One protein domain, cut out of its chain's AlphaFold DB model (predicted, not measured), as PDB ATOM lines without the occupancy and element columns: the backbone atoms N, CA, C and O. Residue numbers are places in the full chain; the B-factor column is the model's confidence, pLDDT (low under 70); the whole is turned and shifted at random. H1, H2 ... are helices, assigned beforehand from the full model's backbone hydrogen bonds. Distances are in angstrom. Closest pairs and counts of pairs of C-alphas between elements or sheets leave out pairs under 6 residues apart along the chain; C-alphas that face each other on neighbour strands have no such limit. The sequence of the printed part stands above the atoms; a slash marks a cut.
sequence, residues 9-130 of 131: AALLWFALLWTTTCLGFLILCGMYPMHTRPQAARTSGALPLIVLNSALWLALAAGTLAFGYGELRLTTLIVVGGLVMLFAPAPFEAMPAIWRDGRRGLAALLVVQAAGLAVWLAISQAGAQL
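What this domain is: This is residues 9 to 130 of the 131 residues of an uncharacterized protein of Rhizobiales bacterium 17-65-6 (UniProt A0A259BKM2). An elongated up-and-down bundle of four helices has H1 in its middle: H2 and H6 pack side by side on one side of H1, and H3 packs slanting on the other side. The short helices H4 and H5 lead from the end of H3 round to the start of H6, and a long loop, residues 30 to 45, folds back at one end between H1 and H2. The printed part has 122 residues with six named helices, H1 to H6 in order along the chain, and no named strand; the class is all helix. It is compact, with a radius of gyration of the C-alphas of 15.2 A, and its C-alphas span 48 by 27 by 21 A.

Where its parts are: H1 holds residues 9 to 29, 30.2 A long, and begins at C-alpha 9 at (4.128, 31.458, -11.471). H2, residues 46 to 71, is 36.5 A long and begins at C-alpha 46 at (20.259, 52.968, -36.206). H3 holds residues 74 to 87, 19.8 A. H4, residues 89 to 93, is 6.1 A long, and H5, residues 97 to 100, 4.9 A. H6, residues 103 to 128, is 37.4 A long and ends at C-alpha 128 at (18.220, 28.295, -7.436).

How they stand to each other: H1 is the hub and touches four helices. H1 and H2 form a helical hairpin at a shallow tilt of 27 degrees, opposite ways; their closest C-alphas, of Thr 21 and Ala 61, are 5.9 A apart. With residues 15 to 22 alone, H1 touches H3 at a steep tilt of 42 degrees, the same way; the closest C-alphas are those of Thr 19 and Val 84, 6.0 A. With residues 23 to 26 alone, H1 touches H4, closest at the C-alphas of Leu 23 and Phe 92, 6.4 A. H1 touches H6 with residues 17 to 24 alone, at a shallow tilt of 26 degrees, opposite ways; the closest C-alphas, of Leu 17 and Gly 116, are 6.3 A apart. H2 touches H6 at a shallow tilt of 25 degrees, the same way, closest at the C-alphas of Asn 53 and Leu 110, 5.6 A. H5 and H6 touch only at the corner, where the C-alphas of Trp 99 and Gly 105 are 3.9 A apart. H3 and H6 are apart. In H1, H2, H3, H4 and H6 every O i to N i+4 pair is within hydrogen-bond range; H5 is too short for such a pair.

The domain as a whole: The two C-alphas farthest apart, of His 35 and Leu 130, are 49.9 A apart. The printed part has no cut. The link from H1 to H2 is long, with 16 residues; the other four links are tight. The mean pLDDT of the printed part is 90.5, and it is under 70 at residue 44 and residues 127 to 130.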
ATOM      1  N   ALA A   9       3.224  30.316 -11.556       90.25
ATOM      2  CA  ALA A   9       4.128  31.458 -11.471       90.25
ATOM      3  C   ALA A   9       5.179  31.418 -12.590       90.25
ATOM      4  O   ALA A   9       5.341  32.400 -13.316       90.25
ATOM      5  N   ALA A  10       5.840  30.274 -12.791       90.88
ATOM      6  CA  ALA A  10       6.785  30.110 -13.895       90.88
ATOM      7  C   ALA A  10       6.100  30.249 -15.261       90.88
ATOM      8  O   ALA A  10       6.668  30.840 -16.178       90.88
ATOM      9  N   LEU A  11       4.860  29.772 -15.395       92.62
ATOM     10  CA  LEU A  11       4.088  29.897 -16.628       92.62
ATOM     11  C   LEU A  11       3.813  31.362 -16.982       92.62
ATOM     12  O   LEU A  11       3.972  31.747 -18.140       92.62
ATOM     13  N   LEU A  12       3.430  32.175 -15.994       94.44
ATOM     14  CA  LEU A  12       3.194  33.607 -16.175       94.44
ATOM     15  C   LEU A  12       4.475  34.335 -16.597       94.44
ATOM     16  O   LEU A  12       4.453  35.098 -17.565       94.44
ATOM     17  N   TRP A  13       5.597  34.062 -15.925       94.94
ATOM     18  CA  TRP A  13       6.888  34.652 -16.288       94.94
ATOM     19  C   TRP A  13       7.343  34.233 -17.682       94.94
ATOM     20  O   TRP A  13       7.749  35.085 -18.474       94.94
ATOM     21  N   PHE A  14       7.217  32.946 -18.010       95.31
ATOM     22  CA  PHE A  14       7.516  32.435 -19.341       95.31
ATOM     23  C   PHE A  14       6.661  33.134 -20.402       95.31
ATOM     24  O   PHE A  14       7.209  33.657 -21.367       95.31
ATOM     25  N   ALA A  15       5.339  33.213 -20.213       96.38
ATOM     26  CA  ALA A  15       4.441  33.848 -21.175       96.38
ATOM     27  C   ALA A  15       4.781  35.333 -21.394       96.38
ATOM     28  O   ALA A  15       4.780  35.801 -22.534       96.38
ATOM     29  N   LEU A  16       5.121  36.069 -20.331       96.12
ATOM     30  CA  LEU A  16       5.484  37.487 -20.405       96.12
ATOM     31  C   LEU A  16       6.819  37.709 -21.136       96.12
ATOM     32  O   LEU A  16       6.901  38.527 -22.060       96.12
ATOM     33  N   LEU A  17       7.861  36.963 -20.758       96.75
ATOM     34  CA  LEU A  17       9.179  37.045 -21.395       96.75
ATOM     35  C   LEU A  17       9.127  36.571 -22.854       96.75
ATOM     36  O   LEU A  17       9.726  37.188 -23.740       96.75
ATOM     37  N   TRP A  18       8.348  35.527 -23.131       97.75
ATOM     38  CA  TRP A  18       8.170  35.002 -24.479       97.75
ATOM     39  C   TRP A  18       7.379  35.970 -25.364       97.75
ATOM     40  O   TRP A  18       7.792  36.225 -26.492       97.75
ATOM     41  N   THR A  19       6.339  36.624 -24.837       97.50
ATOM     42  CA  THR A  19       5.620  37.697 -25.555       97.50
ATOM     43  C   THR A  19       6.570  38.829 -25.933       97.50
ATOM     44  O   THR A  19       6.587  39.281 -27.078       97.50
ATOM     45  N   THR A  20       7.415  39.249 -24.990       96.88
ATOM     46  CA  THR A  20       8.432  40.286 -25.220       96.88
ATOM     47  C   THR A  20       9.418  39.862 -26.312       96.88
ATOM     48  O   THR A  20       9.759  40.652 -27.193       96.88
ATOM     49  N   THR A  21       9.828  38.592 -26.301       97.56
ATOM     50  CA  THR A  21      10.716  37.998 -27.308       97.56
ATOM     51  C   THR A  21      10.064  37.958 -28.693       97.56
ATOM     52  O   THR A  21      10.702  38.346 -29.674       97.56
ATOM     53  N   CYS A  22       8.799  37.542 -28.798       98.00
ATOM     54  CA  CYS A  22       8.066  37.499 -30.066       98.00
ATOM     55  C   CYS A  22       7.844  38.902 -30.646       98.00
ATOM     56  O   CYS A  22       8.060  39.112 -31.837       98.00
ATOM     57  N   LEU A  23       7.479  39.884 -29.816       96.81
ATOM     58  CA  LEU A  23       7.354  41.277 -30.256       96.81
ATOM     59  C   LEU A  23       8.699  41.844 -30.720       96.81
ATOM     60  O   LEU A  23       8.775  42.472 -31.775       96.81
ATOM     61  N   GLY A  24       9.771  41.577 -29.967       96.12
ATOM     62  CA  GLY A  24      11.123  41.966 -30.355       96.12
ATOM     63  C   GLY A  24      11.548  41.355 -31.689       96.12
ATOM     64  O   GLY A  24      12.114  42.062 -32.520       96.12
ATOM     65  N   PHE A  25      11.210  40.084 -31.929       96.88
ATOM     66  CA  PHE A  25      11.446  39.417 -33.210       96.88
ATOM     67  C   PHE A  25      10.734  40.136 -34.360       96.88
ATOM     68  O   PHE A  25      11.381  40.476 -35.345       96.88
ATOM     69  N   LEU A  26       9.437  40.434 -34.223       95.56
ATOM     70  CA  LEU A  26       8.662  41.109 -35.273       95.56
ATOM     71  C   LEU A  26       9.206  42.512 -35.588       95.56
ATOM     72  O   LEU A  26       9.371  42.858 -36.760       95.56
ATOM     73  N   ILE A  27       9.552  43.295 -34.559       94.50
ATOM     74  CA  ILE A  27      10.172  44.619 -34.737       94.50
ATOM     75  C   ILE A  27      11.510  44.485 -35.475       94.50
ATOM     76  O   ILE A  27      11.765  45.218 -36.431       94.50
ATOM     77  N   LEU A  28      12.359  43.539 -35.063       94.50
ATOM     78  CA  LEU A  28      13.661  43.313 -35.689       94.50
ATOM     79  C   LEU A  28      13.531  42.829 -37.131       94.50
ATOM     80  O   LEU A  28      14.235  43.351 -37.993       94.50
ATOM     81  N   CYS A  29      12.610  41.911 -37.426       92.94
ATOM     82  CA  CYS A  29      12.326  41.472 -38.791       92.94
ATOM     83  C   CYS A  29      11.988  42.651 -39.707       92.94
ATOM     84  O   CYS A  29      12.507  42.707 -40.815       92.94
ATOM     85  N   GLY A  30      11.219  43.637 -39.233       90.31
ATOM     86  CA  GLY A  30      10.920  44.855 -39.999       90.31
ATOM     87  C   GLY A  30      12.134  45.750 -40.297       90.31
ATOM     88  O   GLY A  30      12.065  46.626 -41.161       90.31
ATOM     89  N   MET A  31      13.262  45.551 -39.608       90.94
ATOM     90  CA  MET A  31      14.503  46.308 -39.823       90.94
ATOM     91  C   MET A  31      15.455  45.653 -40.834       90.94
ATOM     92  O   MET A  31      16.432  46.290 -41.246       90.94
ATOM     93  N   TYR A  32      15.174  44.415 -41.252       88.50
ATOM     94  CA  TYR A  32      15.951  43.663 -42.235       88.50
ATOM     95  C   TYR A  32      15.094  43.337 -43.479       88.50
ATOM     96  O   TYR A  32      13.910  43.049 -43.340       88.50
ATOM     97  N   PRO A  33      15.659  43.319 -44.703       82.69
ATOM     98  CA  PRO A  33      17.033  43.663 -45.073       82.69
ATOM     99  C   PRO A  33      17.307  45.184 -45.077       82.69
ATOM    100  O   PRO A  33      16.417  46.016 -45.223       82.69
ATOM    101  N   MET A  34      18.581  45.574 -44.950       78.94
ATOM    102  CA  MET A  34      18.987  46.971 -44.691       78.94
ATOM    103  C   MET A  34      18.541  47.999 -45.748       78.94
ATOM    104  O   MET A  34      18.450  49.188 -45.439       78.94
ATOM    105  N   HIS A  35      18.276  47.563 -46.983       79.31
ATOM    106  CA  HIS A  35      17.885  48.435 -48.092       79.31
ATOM    107  C   HIS A  35      16.381  48.762 -48.109       79.31
ATOM    108  O   HIS A  35      15.995  49.798 -48.652       79.31
ATOM    109  N   THR A  36      15.533  47.940 -47.475       82.00
ATOM    110  CA  THR A  36      14.075  48.156 -47.396       82.00
ATOM    111  C   THR A  36      13.611  48.742 -46.064       82.00
ATOM    112  O   THR A  36      12.455  49.143 -45.964       82.00
ATOM    113  N   ARG A  37      14.495  48.877 -45.062       81.69
ATOM    114  CA  ARG A  37      14.125  49.374 -43.723       81.69
ATOM    115  C   ARG A  37      13.433  50.753 -43.751       81.69
ATOM    116  O   ARG A  37      13.768  51.571 -44.626       81.69
ATOM    117  N   PRO A  38      12.545  51.060 -42.784       81.31
ATOM    118  CA  PRO A  38      11.815  52.328 -42.722       81.31
ATOM    119  C   PRO A  38      12.735  53.550 -42.753       81.31
ATOM    120  O   PRO A  38      13.820  53.535 -42.168       81.31
ATOM    121  N   GLN A  39      12.302  54.642 -43.393       81.06
ATOM    122  CA  GLN A  39      13.125  55.849 -43.559       81.06
ATOM    123  C   GLN A  39      13.587  56.434 -42.212       81.06
ATOM    124  O   GLN A  39      14.749  56.814 -42.069       81.06
ATOM    125  N   ALA A  40      12.726  56.391 -41.189       75.81
ATOM    126  CA  ALA A  40      13.041  56.800 -39.817       75.81
ATOM    127  C   ALA A  40      14.148  55.955 -39.143       75.81
ATOM    128  O   ALA A  40      14.782  56.402 -38.184       75.81
ATOM    129  N   ALA A  41      14.427  54.754 -39.657       74.25
ATOM    130  CA  ALA A  41      15.490  53.855 -39.208       74.25
ATOM    131  C   ALA A  41      16.729  53.870 -40.128       74.25
ATOM    132  O   ALA A  41      17.658  53.094 -39.912       74.25
ATOM    133  N   ARG A  42      16.799  54.754 -41.140       79.75
ATOM    134  CA  ARG A  42      17.962  54.867 -42.051       79.75
ATOM    135  C   ARG A  42      19.085  55.783 -41.553       79.75
ATOM    136  O   ARG A  42      20.113  55.889 -42.211       79.75
ATOM    137  N   THR A  43      18.917  56.415 -40.393       76.81
ATOM    138  CA  THR A  43      19.938  57.290 -39.787       76.81
ATOM    139  C   THR A  43      21.201  56.524 -39.366       76.81
ATOM    140  O   THR A  43      21.135  55.343 -39.014       76.81
ATOM    141  N   SER A  44      22.354  57.201 -39.345       66.38
ATOM    142  CA  SER A  44      23.676  56.604 -39.077       66.38
ATOM    143  C   SER A  44      23.775  55.867 -37.730       66.38
ATOM    144  O   SER A  44      24.535  54.917 -37.601       66.38
ATOM    145  N   GLY A  45      22.968  56.252 -36.733       70.56
ATOM    146  CA  GLY A  45      22.937  55.623 -35.404       70.56
ATOM    147  C   GLY A  45      21.988  54.427 -35.259       70.56
ATOM    148  O   GLY A  45      21.916  53.849 -34.178       70.56
ATOM    149  N   ALA A  46      21.236  54.056 -36.298       81.69
ATOM    150  CA  ALA A  46      20.259  52.968 -36.206       81.69
ATOM    151  C   ALA A  46      20.895  51.577 -36.340       81.69
ATOM    152  O   ALA A  46      20.451  50.643 -35.684       81.69
ATOM    153  N   LEU A  47      21.951  51.430 -37.147       88.38
ATOM    154  CA  LEU A  47      22.622  50.141 -37.346       88.38
ATOM    155  C   LEU A  47      23.178  49.520 -36.047       88.38
ATOM    156  O   LEU A  47      22.856  48.360 -35.795       88.38
ATOM    157  N   PRO A  48      23.941  50.237 -35.192       91.44
ATOM    158  CA  PRO A  48      24.431  49.649 -33.944       91.44
ATOM    159  C   PRO A  48      23.290  49.252 -33.002       91.44
ATOM    160  O   PRO A  48      23.374  48.215 -32.354       91.44
ATOM    161  N   LEU A  49      22.195  50.024 -32.966       92.12
ATOM    162  CA  LEU A  49      21.014  49.672 -32.174       92.12
ATOM    163  C   LEU A  49      20.345  48.397 -32.682       92.12
ATOM    164  O   LEU A  49      19.943  47.578 -31.866       92.12
ATOM    165  N   ILE A  50      20.236  48.218 -34.000       93.19
ATOM    166  CA  ILE A  50      19.678  46.996 -34.589       93.19
ATOM    167  C   ILE A  50      20.550  45.794 -34.205       93.19
ATOM    168  O   ILE A  50      20.027  44.820 -33.680       93.19
ATOM    169  N   VAL A  51      21.872  45.877 -34.392       94.31
ATOM    170  CA  VAL A  51      22.802  44.780 -34.053       94.31
ATOM    171  C   VAL A  51      22.738  44.430 -32.566       94.31
ATOM    172  O   VAL A  51      22.653  43.254 -32.214       94.31
ATOM    173  N   LEU A  52      22.740  45.441 -31.695       95.94
ATOM    174  CA  LEU A  52      22.675  45.236 -30.253       95.94
ATOM    175  C   LEU A  52      21.341  44.604 -29.828       95.94
ATOM    176  O   LEU A  52      21.351  43.629 -29.085       95.94
ATOM    177  N   ASN A  53      20.209  45.097 -30.340       96.81
ATOM    178  CA  ASN A  53      18.904  44.481 -30.084       96.81
ATOM    179  C   ASN A  53      18.830  43.048 -30.633       96.81
ATOM    180  O   ASN A  53      18.245  42.191 -29.987       96.81
ATOM    181  N   SER A  54      19.433  42.744 -31.786       96.69
ATOM    182  CA  SER A  54      19.481  41.369 -32.304       96.69
ATOM    183  C   SER A  54      20.250  40.430 -31.369       96.69
ATOM    184  O   SER A  54      19.813  39.305 -31.127       96.69
ATOM    185  N   ALA A  55      21.367  40.891 -30.798       97.75
ATOM    186  CA  ALA A  55      22.137  40.118 -29.825       97.75
ATOM    187  C   ALA A  55      21.373  39.921 -28.503       97.75
ATOM    188  O   ALA A  55      21.303  38.802 -27.992       97.75
ATOM    189  N   LEU A  56      20.766  40.986 -27.968       97.38
ATOM    190  CA  LEU A  56      19.955  40.909 -26.748       97.38
ATOM    191  C   LEU A  56      18.715  40.036 -26.948       97.38
ATOM    192  O   LEU A  56      18.370  39.259 -26.063       97.38
ATOM    193  N   TRP A  57      18.079  40.117 -28.115       97.94
ATOM    194  CA  TRP A  57      16.960  39.261 -28.481       97.94
ATOM    195  C   TRP A  57      17.350  37.782 -28.476       97.94
ATOM    196  O   TRP A  57      16.638  36.983 -27.875       97.94
ATOM    197  N   LEU A  58      18.492  37.417 -29.075       98.06
ATOM    198  CA  LEU A  58      18.993  36.037 -29.045       98.06
ATOM    199  C   LEU A  58      19.217  35.553 -27.609       98.06
ATOM    200  O   LEU A  58      18.792  34.451 -27.261       98.06
ATOM    201  N   ALA A  59      19.845  36.383 -26.771       97.56
ATOM    202  CA  ALA A  59      20.073  36.060 -25.368       97.56
ATOM    203  C   ALA A  59      18.752  35.877 -24.601       97.56
ATOM    204  O   ALA A  59      18.598  34.900 -23.868       97.56
ATOM    205  N   LEU A  60      17.783  36.775 -24.801       97.31
ATOM    206  CA  LEU A  60      16.483  36.717 -24.136       97.31
ATOM    207  C   LEU A  60      15.663  35.509 -24.602       97.31
ATOM    208  O   LEU A  60      15.073  34.823 -23.770       97.31
ATOM    209  N   ALA A  61      15.666  35.209 -25.902       97.69
ATOM    210  CA  ALA A  61      14.987  34.047 -26.466       97.69
ATOM    211  C   ALA A  61      15.564  32.742 -25.906       97.69
ATOM    212  O   ALA A  61      14.815  31.897 -25.413       97.69
ATOM    213  N   ALA A  62      16.892  32.601 -25.930       97.56
ATOM    214  CA  ALA A  62      17.575  31.430 -25.396       97.56
ATOM    215  C   ALA A  62      17.331  31.271 -23.888       97.56
ATOM    216  O   ALA A  62      16.972  30.182 -23.441       97.56
ATOM    217  N   GLY A  63      17.455  32.357 -23.117       95.25
ATOM    218  CA  GLY A  63      17.195  32.356 -21.676       95.25
ATOM    219  C   GLY A  63      15.751  31.981 -21.340       95.25
ATOM    220  O   GLY A  63      15.515  31.118 -20.497       95.25
ATOM    221  N   THR A  64      14.782  32.555 -22.055       95.88
ATOM    222  CA  THR A  64      13.351  32.276 -21.854       95.88
ATOM    223  C   THR A  64      13.006  30.822 -22.178       95.88
ATOM    224  O   THR A  64      12.276  30.184 -21.419       95.88
ATOM    225  N   LEU A  65      13.545  30.270 -23.271       95.81
ATOM    226  CA  LEU A  65      13.337  28.866 -23.637       95.81
ATOM    227  C   LEU A  65      14.002  27.913 -22.642       95.81
ATOM    228  O   LEU A  65      13.379  26.928 -22.250       95.81
ATOM    229  N   ALA A  66      15.227  28.210 -22.200       94.38
ATOM    230  CA  ALA A  66      15.922  27.417 -21.187       94.38
ATOM    231  C   ALA A  66      15.164  27.418 -19.849       94.38
ATOM    232  O   ALA A  66      14.966  26.358 -19.257       94.38
ATOM    233  N   PHE A  67      14.677  28.586 -19.417       92.12
ATOM    234  CA  PHE A  67      13.831  28.729 -18.231       92.12
ATOM    235  C   PHE A  67      12.547  27.902 -18.356       92.12
ATOM    236  O   PHE A  67      12.244  27.087 -17.489       92.12
ATOM    237  N   GLY A  68      11.817  28.053 -19.463       92.19
ATOM    238  CA  GLY A  68      10.589  27.301 -19.690       92.19
ATOM    239  C   GLY A  68      10.823  25.787 -19.749       92.19
ATOM    240  O   GLY A  68      10.013  25.028 -19.227       92.19
ATOM    241  N   TYR A  69      11.929  25.338 -20.342       92.19
ATOM    242  CA  TYR A  69      12.291  23.920 -20.381       92.19
ATOM    243  C   TYR A  69      12.636  23.355 -18.992       92.19
ATOM    244  O   TYR A  69      12.355  22.187 -18.725       92.19
ATOM    245  N   GLY A  70      13.232  24.168 -18.113       90.31
ATOM    246  CA  GLY A  70      13.560  23.777 -16.740       90.31
ATOM    247  C   GLY A  70      12.353  23.757 -15.796       90.31
ATOM    248  O   GLY A  70      12.225  22.840 -14.989       90.31
ATOM    249  N   GLU A  71      11.455  24.735 -15.919       89.06
ATOM    250  CA  GLU A  71      10.374  24.971 -14.951       89.06
ATOM    251  C   GLU A  71       9.003  24.427 -15.380       89.06
ATOM    252  O   GLU A  71       8.121  24.204 -14.545       89.06
ATOM    253  N   LEU A  72       8.775  24.231 -16.683       90.19
ATOM    254  CA  LEU A  72       7.475  23.834 -17.222       90.19
ATOM    255  C   LEU A  72       7.505  22.421 -17.798       90.19
ATOM    256  O   LEU A  72       8.519  21.896 -18.254       90.19
ATOM    257  N   ARG A  73       6.322  21.806 -17.862       90.06
ATOM    258  CA  ARG A  73       6.127  20.613 -18.687       90.06
ATOM    259  C   ARG A  73       6.334  20.980 -20.156       90.06
ATOM    260  O   ARG A  73       5.817  21.997 -20.616       90.06
ATOM    261  N   LEU A  74       6.989  20.099 -20.913       91.50
ATOM    262  CA  LEU A  74       7.251  20.307 -22.341       91.50
ATOM    263  C   LEU A  74       5.967  20.588 -23.143       91.50
ATOM    264  O   LEU A  74       5.961  21.440 -24.024       91.50
ATOM    265  N   THR A  75       4.857  19.924 -22.811       92.88
ATOM    266  CA  THR A  75       3.561  20.183 -23.455       92.88
ATOM    267  C   THR A  75       3.059  21.599 -23.182       92.88
ATOM    268  O   THR A  75       2.631  22.278 -24.110       92.88
ATOM    269  N   THR A  76       3.155  22.077 -21.940       92.69
ATOM    270  CA  THR A  76       2.795  23.450 -21.563       92.69
ATOM    271  C   THR A  76       3.687  24.468 -22.268       92.69
ATOM    272  O   THR A  76       3.168  25.441 -22.810       92.69
ATOM    273  N   LEU A  77       4.999  24.217 -22.319       93.88
ATOM    274  CA  LEU A  77       5.965  25.046 -23.041       93.88
ATOM    275  C   LEU A  77       5.571  25.206 -24.515       93.88
ATOM    276  O   LEU A  77       5.489  26.325 -25.013       93.88
ATOM    277  N   ILE A  78       5.291  24.091 -25.197       95.75
ATOM    278  CA  ILE A  78       4.931  24.080 -26.620       95.75
ATOM    279  C   ILE A  78       3.587  24.776 -26.847       95.75
ATOM    280  O   ILE A  78       3.487  25.628 -27.727       95.75
ATOM    281  N   VAL A  79       2.558  24.442 -26.062       96.12
ATOM    282  CA  VAL A  79       1.205  24.991 -26.246       96.12
ATOM    283  C   VAL A  79       1.182  26.490 -25.972       96.12
ATOM    284  O   VAL A  79       0.704  27.254 -26.808       96.12
ATOM    285  N   VAL A  80       1.715  26.934 -24.832       96.19
ATOM    286  CA  VAL A  80       1.693  28.359 -24.468       96.19
ATOM    287  C   VAL A  80       2.686  29.154 -25.304       96.19
ATOM    288  O   VAL A  80       2.344  30.237 -25.773       96.19
ATOM    289  N   GLY A  81       3.877  28.610 -25.567       96.69
ATOM    290  CA  GLY A  81       4.857  29.241 -26.449       96.69
ATOM    291  C   GLY A  81       4.322  29.424 -27.870       96.69
ATOM    292  O   GLY A  81       4.441  30.508 -28.443       96.69
ATOM    293  N   GLY A  82       3.667  28.395 -28.412       97.00
ATOM    294  CA  GLY A  82       3.004  28.452 -29.712       97.00
ATOM    295  C   GLY A  82       1.843  29.444 -29.738       97.00
ATOM    296  O   GLY A  82       1.751  30.235 -30.671       97.00
ATOM    297  N   LEU A  83       0.998  29.461 -28.704       97.50
ATOM    298  CA  LEU A  83      -0.139  30.383 -28.614       97.50
ATOM    299  C   LEU A  83       0.324  31.842 -28.557       97.50
ATOM    300  O   LEU A  83      -0.141  32.668 -29.337       97.50
ATOM    301  N   VAL A  84       1.286  32.158 -27.692       97.56
ATOM    302  CA  VAL A  84       1.867  33.506 -27.608       97.56
ATOM    303  C   VAL A  84       2.489  33.919 -28.941       97.56
ATOM    304  O   VAL A  84       2.243  35.030 -29.399       97.56
ATOM    305  N   MET A  85       3.242  33.032 -29.597       96.88
ATOM    306  CA  MET A  85       3.847  33.325 -30.899       96.88
ATOM    307  C   MET A  85       2.790  33.546 -31.990       96.88
ATOM    308  O   MET A  85       2.922  34.475 -32.785       96.88
ATOM    309  N   LEU A  86       1.732  32.730 -32.010       97.50
ATOM    310  CA  LEU A  86       0.635  32.820 -32.976       97.50
ATOM    311  C   LEU A  86      -0.148  34.129 -32.837       97.50
ATOM    312  O   LEU A  86      -0.550  34.711 -33.842       97.50
ATOM    313  N   PHE A  87      -0.344  34.601 -31.603       96.88
ATOM    314  CA  PHE A  87      -1.079  35.832 -31.318       96.88
ATOM    315  C   PHE A  87      -0.192  37.075 -31.183       96.88
ATOM    316  O   PHE A  87      -0.735  38.173 -31.112       96.88
ATOM    317  N   ALA A  88       1.139  36.950 -31.216       96.56
ATOM    318  CA  ALA A  88       2.071  38.081 -31.179       96.56
ATOM    319  C   ALA A  88       1.852  39.149 -32.275       96.56
ATOM    320  O   ALA A  88       2.075  40.327 -31.982       96.56
ATOM    321  N   PRO A  89       1.387  38.818 -33.502       95.00
ATOM    322  CA  PRO A  89       1.078  39.833 -34.507       95.00
ATOM    323  C   PRO A  89      -0.023  40.813 -34.081       95.00
ATOM    324  O   PRO A  89       0.045  41.986 -34.426       95.00
ATOM    325  N   ALA A  90      -1.015  40.385 -33.292       95.94
ATOM    326  CA  ALA A  90      -2.130  41.250 -32.896       95.94
ATOM    327  C   ALA A  90      -1.694  42.488 -32.074       95.94
ATOM    328  O   ALA A  90      -2.022  43.607 -32.476       95.94
ATOM    329  N   PRO A  91      -0.927  42.361 -30.968       94.00
ATOM    330  CA  PRO A  91      -0.391  43.522 -30.261       94.00
ATOM    331  C   PRO A  91       0.668  44.282 -31.070       94.00
ATOM    332  O   PRO A  91       0.824  45.485 -30.868       94.00
ATOM    333  N   PHE A  92       1.381  43.621 -31.988       94.25
ATOM    334  CA  PHE A  92       2.336  44.288 -32.875       94.25
ATOM    335  C   PHE A  92       1.646  45.247 -33.856       94.25
ATOM    336  O   PHE A  92       2.086  46.385 -34.005       94.25
ATOM    337  N   GLU A  93       0.541  44.831 -34.479       93.81
ATOM    338  CA  GLU A  93      -0.233  45.684 -35.396       93.81
ATOM    339  C   GLU A  93      -0.975  46.814 -34.671       93.81
ATOM    340  O   GLU A  93      -1.153  47.899 -35.221       93.81
ATOM    341  N   ALA A  94      -1.364  46.602 -33.410       94.50
ATOM    342  CA  ALA A  94      -1.943  47.654 -32.573       94.50
ATOM    343  C   ALA A  94      -0.905  48.693 -32.090       94.50
ATOM    344  O   ALA A  94      -1.278  49.741 -31.556       94.50
ATOM    345  N   MET A  95       0.396  48.416 -32.242       91.38
ATOM    346  CA  MET A  95       1.465  49.278 -31.748       91.38
ATOM    347  C   MET A  95       1.648  50.517 -32.643       91.38
ATOM    348  O   MET A  95       1.781  50.390 -33.861       91.38
ATOM    349  N   PRO A  96       1.741  51.738 -32.077       90.75
ATOM    350  CA  PRO A  96       1.952  52.934 -32.885       90.75
ATOM    351  C   PRO A  96       3.288  52.895 -33.641       90.75
ATOM    352  O   PRO A  96       4.324  52.542 -33.073       90.75
ATOM    353  N   ALA A  97       3.294  53.372 -34.889       87.44
ATOM    354  CA  ALA A  97       4.472  53.341 -35.764       87.44
ATOM    355  C   ALA A  97       5.721  54.015 -35.160       87.44
ATOM    356  O   ALA A  97       6.837  53.610 -35.455       87.44
ATOM    357  N   ILE A  98       5.573  54.998 -34.261       85.25
ATOM    358  CA  ILE A  98       6.715  55.642 -33.583       85.25
ATOM    359  C   ILE A  98       7.520  54.682 -32.685       85.25
ATOM    360  O   ILE A  98       8.723  54.883 -32.493       85.25
ATOM    361  N   TRP A  99       6.866  53.648 -32.150       85.25
ATOM    362  CA  TRP A  99       7.479  52.615 -31.310       85.25
ATOM    363  C   TRP A  99       7.981  51.421 -32.126       85.25
ATOM    364  O   TRP A  99       8.905  50.739 -31.695       85.25
ATOM    365  N   ARG A 100       7.411  51.199 -33.314       86.56
ATOM    366  CA  ARG A 100       7.760  50.093 -34.212       86.56
ATOM    367  C   ARG A 100       8.863  50.460 -35.209       86.56
ATOM    368  O   ARG A 100       9.839  49.734 -35.369       86.56
ATOM    369  N   ASP A 101       8.737  51.628 -35.833       83.75
ATOM    370  CA  ASP A 101       9.436  52.002 -37.061       83.75
ATOM    371  C   ASP A 101      10.365  53.201 -36.823       83.75
ATOM    372  O   ASP A 101      10.129  54.317 -37.288       83.75
ATOM    373  N   GLY A 102      11.458  53.003 -36.082       85.06
ATOM    374  CA  GLY A 102      12.469  54.051 -35.950       85.06
ATOM    375  C   GLY A 102      13.446  53.887 -34.798       85.06
ATOM    376  O   GLY A 102      13.372  52.970 -33.985       85.06
ATOM    377  N   ARG A 103      14.374  54.847 -34.699       87.19
ATOM    378  CA  ARG A 103      15.431  54.850 -33.675       87.19
ATOM    379  C   ARG A 103      14.887  54.873 -32.242       87.19
ATOM    380  O   ARG A 103      15.471  54.236 -31.373       87.19
ATOM    381  N   ARG A 104      13.800  55.614 -31.991       88.88
ATOM    382  CA  ARG A 104      13.162  55.678 -30.662       88.88
ATOM    383  C   ARG A 104      12.575  54.324 -30.270       88.88
ATOM    384  O   ARG A 104      12.846  53.866 -29.169       88.88
ATOM    385  N   GLY A 105      11.875  53.673 -31.199       91.75
ATOM    386  CA  GLY A 105      11.390  52.303 -31.041       91.75
ATOM    387  C   GLY A 105      12.508  51.317 -30.714       91.75
ATOM    388  O   GLY A 105      12.430  50.605 -29.723       91.75
ATOM    389  N   LEU A 106      13.615  51.363 -31.462       92.50
ATOM    390  CA  LEU A 106      14.785  50.512 -31.211       92.50
ATOM    391  C   LEU A 106      15.467  50.776 -29.862       92.50
ATOM    392  O   LEU A 106      15.963  49.845 -29.233       92.50
ATOM    393  N   ALA A 107      15.518  52.032 -29.415       93.50
ATOM    394  CA  ALA A 107      16.045  52.370 -28.094       93.50
ATOM    395  C   ALA A 107      15.113  51.888 -26.971       93.50
ATOM    396  O   ALA A 107      15.586  51.383 -25.959       93.50
ATOM    397  N   ALA A 108      13.796  52.002 -27.157       94.75
ATOM    398  CA  ALA A 108      12.813  51.478 -26.216       94.75
ATOM    399  C   ALA A 108      12.866  49.945 -26.147       94.75
ATOM    400  O   ALA A 108      12.908  49.387 -25.054       94.75
ATOM    401  N   LEU A 109      12.948  49.276 -27.300       95.56
ATOM    402  CA  LEU A 109      13.110  47.827 -27.384       95.56
ATOM    403  C   LEU A 109      14.373  47.369 -26.650       95.56
ATOM    404  O   LEU A 109      14.311  46.398 -25.905       95.56
ATOM    405  N   LEU A 110      15.474  48.115 -26.777       96.38
ATOM    406  CA  LEU A 110      16.721  47.809 -26.080       96.38
ATOM    407  C   LEU A 110      16.523  47.796 -24.561       96.38
ATOM    408  O   LEU A 110      16.945  46.858 -23.888       96.38
ATOM    409  N   VAL A 111      15.861  48.826 -24.026       97.25
ATOM    410  CA  VAL A 111      15.560  48.933 -22.592       97.25
ATOM    411  C   VAL A 111      14.646  47.793 -22.147       97.25
ATOM    412  O   VAL A 111      14.905  47.173 -21.119       97.25
ATOM    413  N   VAL A 112      13.614  47.476 -22.931       97.00
ATOM    414  CA  VAL A 112      12.675  46.387 -22.628       97.00
ATOM    415  C   VAL A 112      13.371  45.023 -22.648       97.00
ATOM    416  O   VAL A 112      13.164  44.228 -21.736       97.00
ATOM    417  N   GLN A 113      14.231  44.749 -23.631       97.12
ATOM    418  CA  GLN A 113      14.991  43.499 -23.701       97.12
ATOM    419  C   GLN A 113      16.006  43.385 -22.559       97.12
ATOM    420  O   GLN A 113      16.129  42.320 -21.957       97.12
ATOM    421  N   ALA A 114      16.698  44.477 -22.220       97.31
ATOM    422  CA  ALA A 114      17.616  44.510 -21.085       97.31
ATOM    423  C   ALA A 114      16.881  44.272 -19.754       97.31
ATOM    424  O   ALA A 114      17.338  43.479 -18.932       97.31
ATOM    425  N   ALA A 115      15.716  44.898 -19.563       97.38
ATOM    426  CA  ALA A 115      14.861  44.655 -18.405       97.38
ATOM    427  C   ALA A 115      14.355  43.205 -18.371       97.38
ATOM    428  O   ALA A 115      14.393  42.574 -17.320       97.38
ATOM    429  N   GLY A 116      13.952  42.649 -19.517       96.44
ATOM    430  CA  GLY A 116      13.552  41.247 -19.642       96.44
ATOM    431  C   GLY A 116      14.669  40.281 -19.248       96.44
ATOM    432  O   GLY A 116      14.427  39.341 -18.498       96.44
ATOM    433  N   LEU A 117      15.907  40.545 -19.677       96.00
ATOM    434  CA  LEU A 117      17.083  39.768 -19.271       96.00
ATOM    435  C   LEU A 117      17.368  39.890 -17.771       96.00
ATOM    436  O   LEU A 117      17.671  38.887 -17.130       96.00
ATOM    437  N   ALA A 118      17.248  41.089 -17.200       96.06
ATOM    438  CA  ALA A 118      17.412  41.296 -15.763       96.06
ATOM    439  C   ALA A 118      16.346  40.538 -14.953       96.06
ATOM    440  O   ALA A 118      16.676  39.890 -13.960       96.06
ATOM    441  N   VAL A 119      15.087  40.562 -15.403       94.75
ATOM    442  CA  VAL A 119      13.994  39.782 -14.805       94.75
ATOM    443  C   VAL A 119      14.280  38.290 -14.917       94.75
ATOM    444  O   VAL A 119      14.199  37.593 -13.910       94.75
ATOM    445  N   TRP A 120      14.665  37.804 -16.100       94.06
ATOM    446  CA  TRP A 120      15.035  36.405 -16.315       94.06
ATOM    447  C   TRP A 120      16.158  35.957 -15.370       94.06
ATOM    448  O   TRP A 120      16.043  34.906 -14.739       94.06
ATOM    449  N   LEU A 121      17.212  36.762 -15.215       93.62
ATOM    450  CA  LEU A 121      18.299  36.487 -14.272       93.62
ATOM    451  C   LEU A 121      17.787  36.419 -12.828       93.62
ATOM    452  O   LEU A 121      18.111  35.474 -12.114       93.62
ATOM    453  N   ALA A 122      16.963  37.383 -12.412       92.06
ATOM    454  CA  ALA A 122      16.428  37.442 -11.055       92.06
ATOM    455  C   ALA A 122      15.546  36.228 -10.718       92.06
ATOM    456  O   ALA A 122      15.732  35.609  -9.671       92.06
ATOM    457  N   ILE A 123      14.623  35.847 -11.608       89.56
ATOM    458  CA  ILE A 123      13.742  34.690 -11.370       89.56
ATOM    459  C   ILE A 123      14.511  33.366 -11.430       89.56
ATOM    460  O   ILE A 123      14.208  32.449 -10.671       89.56
ATOM    461  N   SER A 124      15.544  33.281 -12.272       84.44
ATOM    462  CA  SER A 124      16.388  32.086 -12.382       84.44
ATOM    463  C   SER A 124      17.262  31.899 -11.135       84.44
ATOM    464  O   SER A 124      17.457  30.778 -10.674       84.44
ATOM    465  N   GLN A 125      17.752  32.993 -10.541       81.75
ATOM    466  CA  GLN A 125      18.469  32.962  -9.262       81.75
ATOM    467  C   GLN A 125      17.544  32.645  -8.082       81.75
ATOM    468  O   GLN A 125      17.939  31.899  -7.189       81.75
ATOM    469  N   ALA A 126      16.318  33.174  -8.078       73.94
ATOM    470  CA  ALA A 126      15.337  32.879  -7.037       73.94
ATOM    471  C   ALA A 126      14.953  31.389  -7.011       73.94
ATOM    472  O   ALA A 126      14.858  30.807  -5.932       73.94
ATOM    473  N   GLY A 127      14.804  30.755  -8.180       60.59
ATOM    474  CA  GLY A 127      14.595  29.306  -8.280       60.59
ATOM    475  C   GLY A 127      15.774  28.487  -7.736       60.59
ATOM    476  O   GLY A 127      15.565  27.471  -7.081       60.59
ATOM    477  N   ALA A 128      17.010  28.966  -7.919       56.94
ATOM    478  CA  ALA A 128      18.220  28.295  -7.436       56.94
ATOM    479  C   ALA A 128      18.434  28.369  -5.908       56.94
ATOM    480  O   ALA A 128      19.206  27.584  -5.377       56.94
ATOM    481  N   GLN A 129      17.784  29.301  -5.202       48.22
ATOM    482  CA  GLN A 129      17.890  29.451  -3.737       48.22
ATOM    483  C   GLN A 129      16.901  28.559  -2.960       48.22
ATOM    484  O   GLN A 129      16.959  28.508  -1.734       48.22
ATOM    485  N   LEU A 130      15.965  27.900  -3.653       42.81
ATOM    486  CA  LEU A 130      14.913  27.062  -3.059       42.81
ATOM    487  C   LEU A 130      15.182  25.549  -3.205       42.81
ATOM    488  O   LEU A 130      14.312  24.748  -2.858       42.81
TER     489      LEU A 130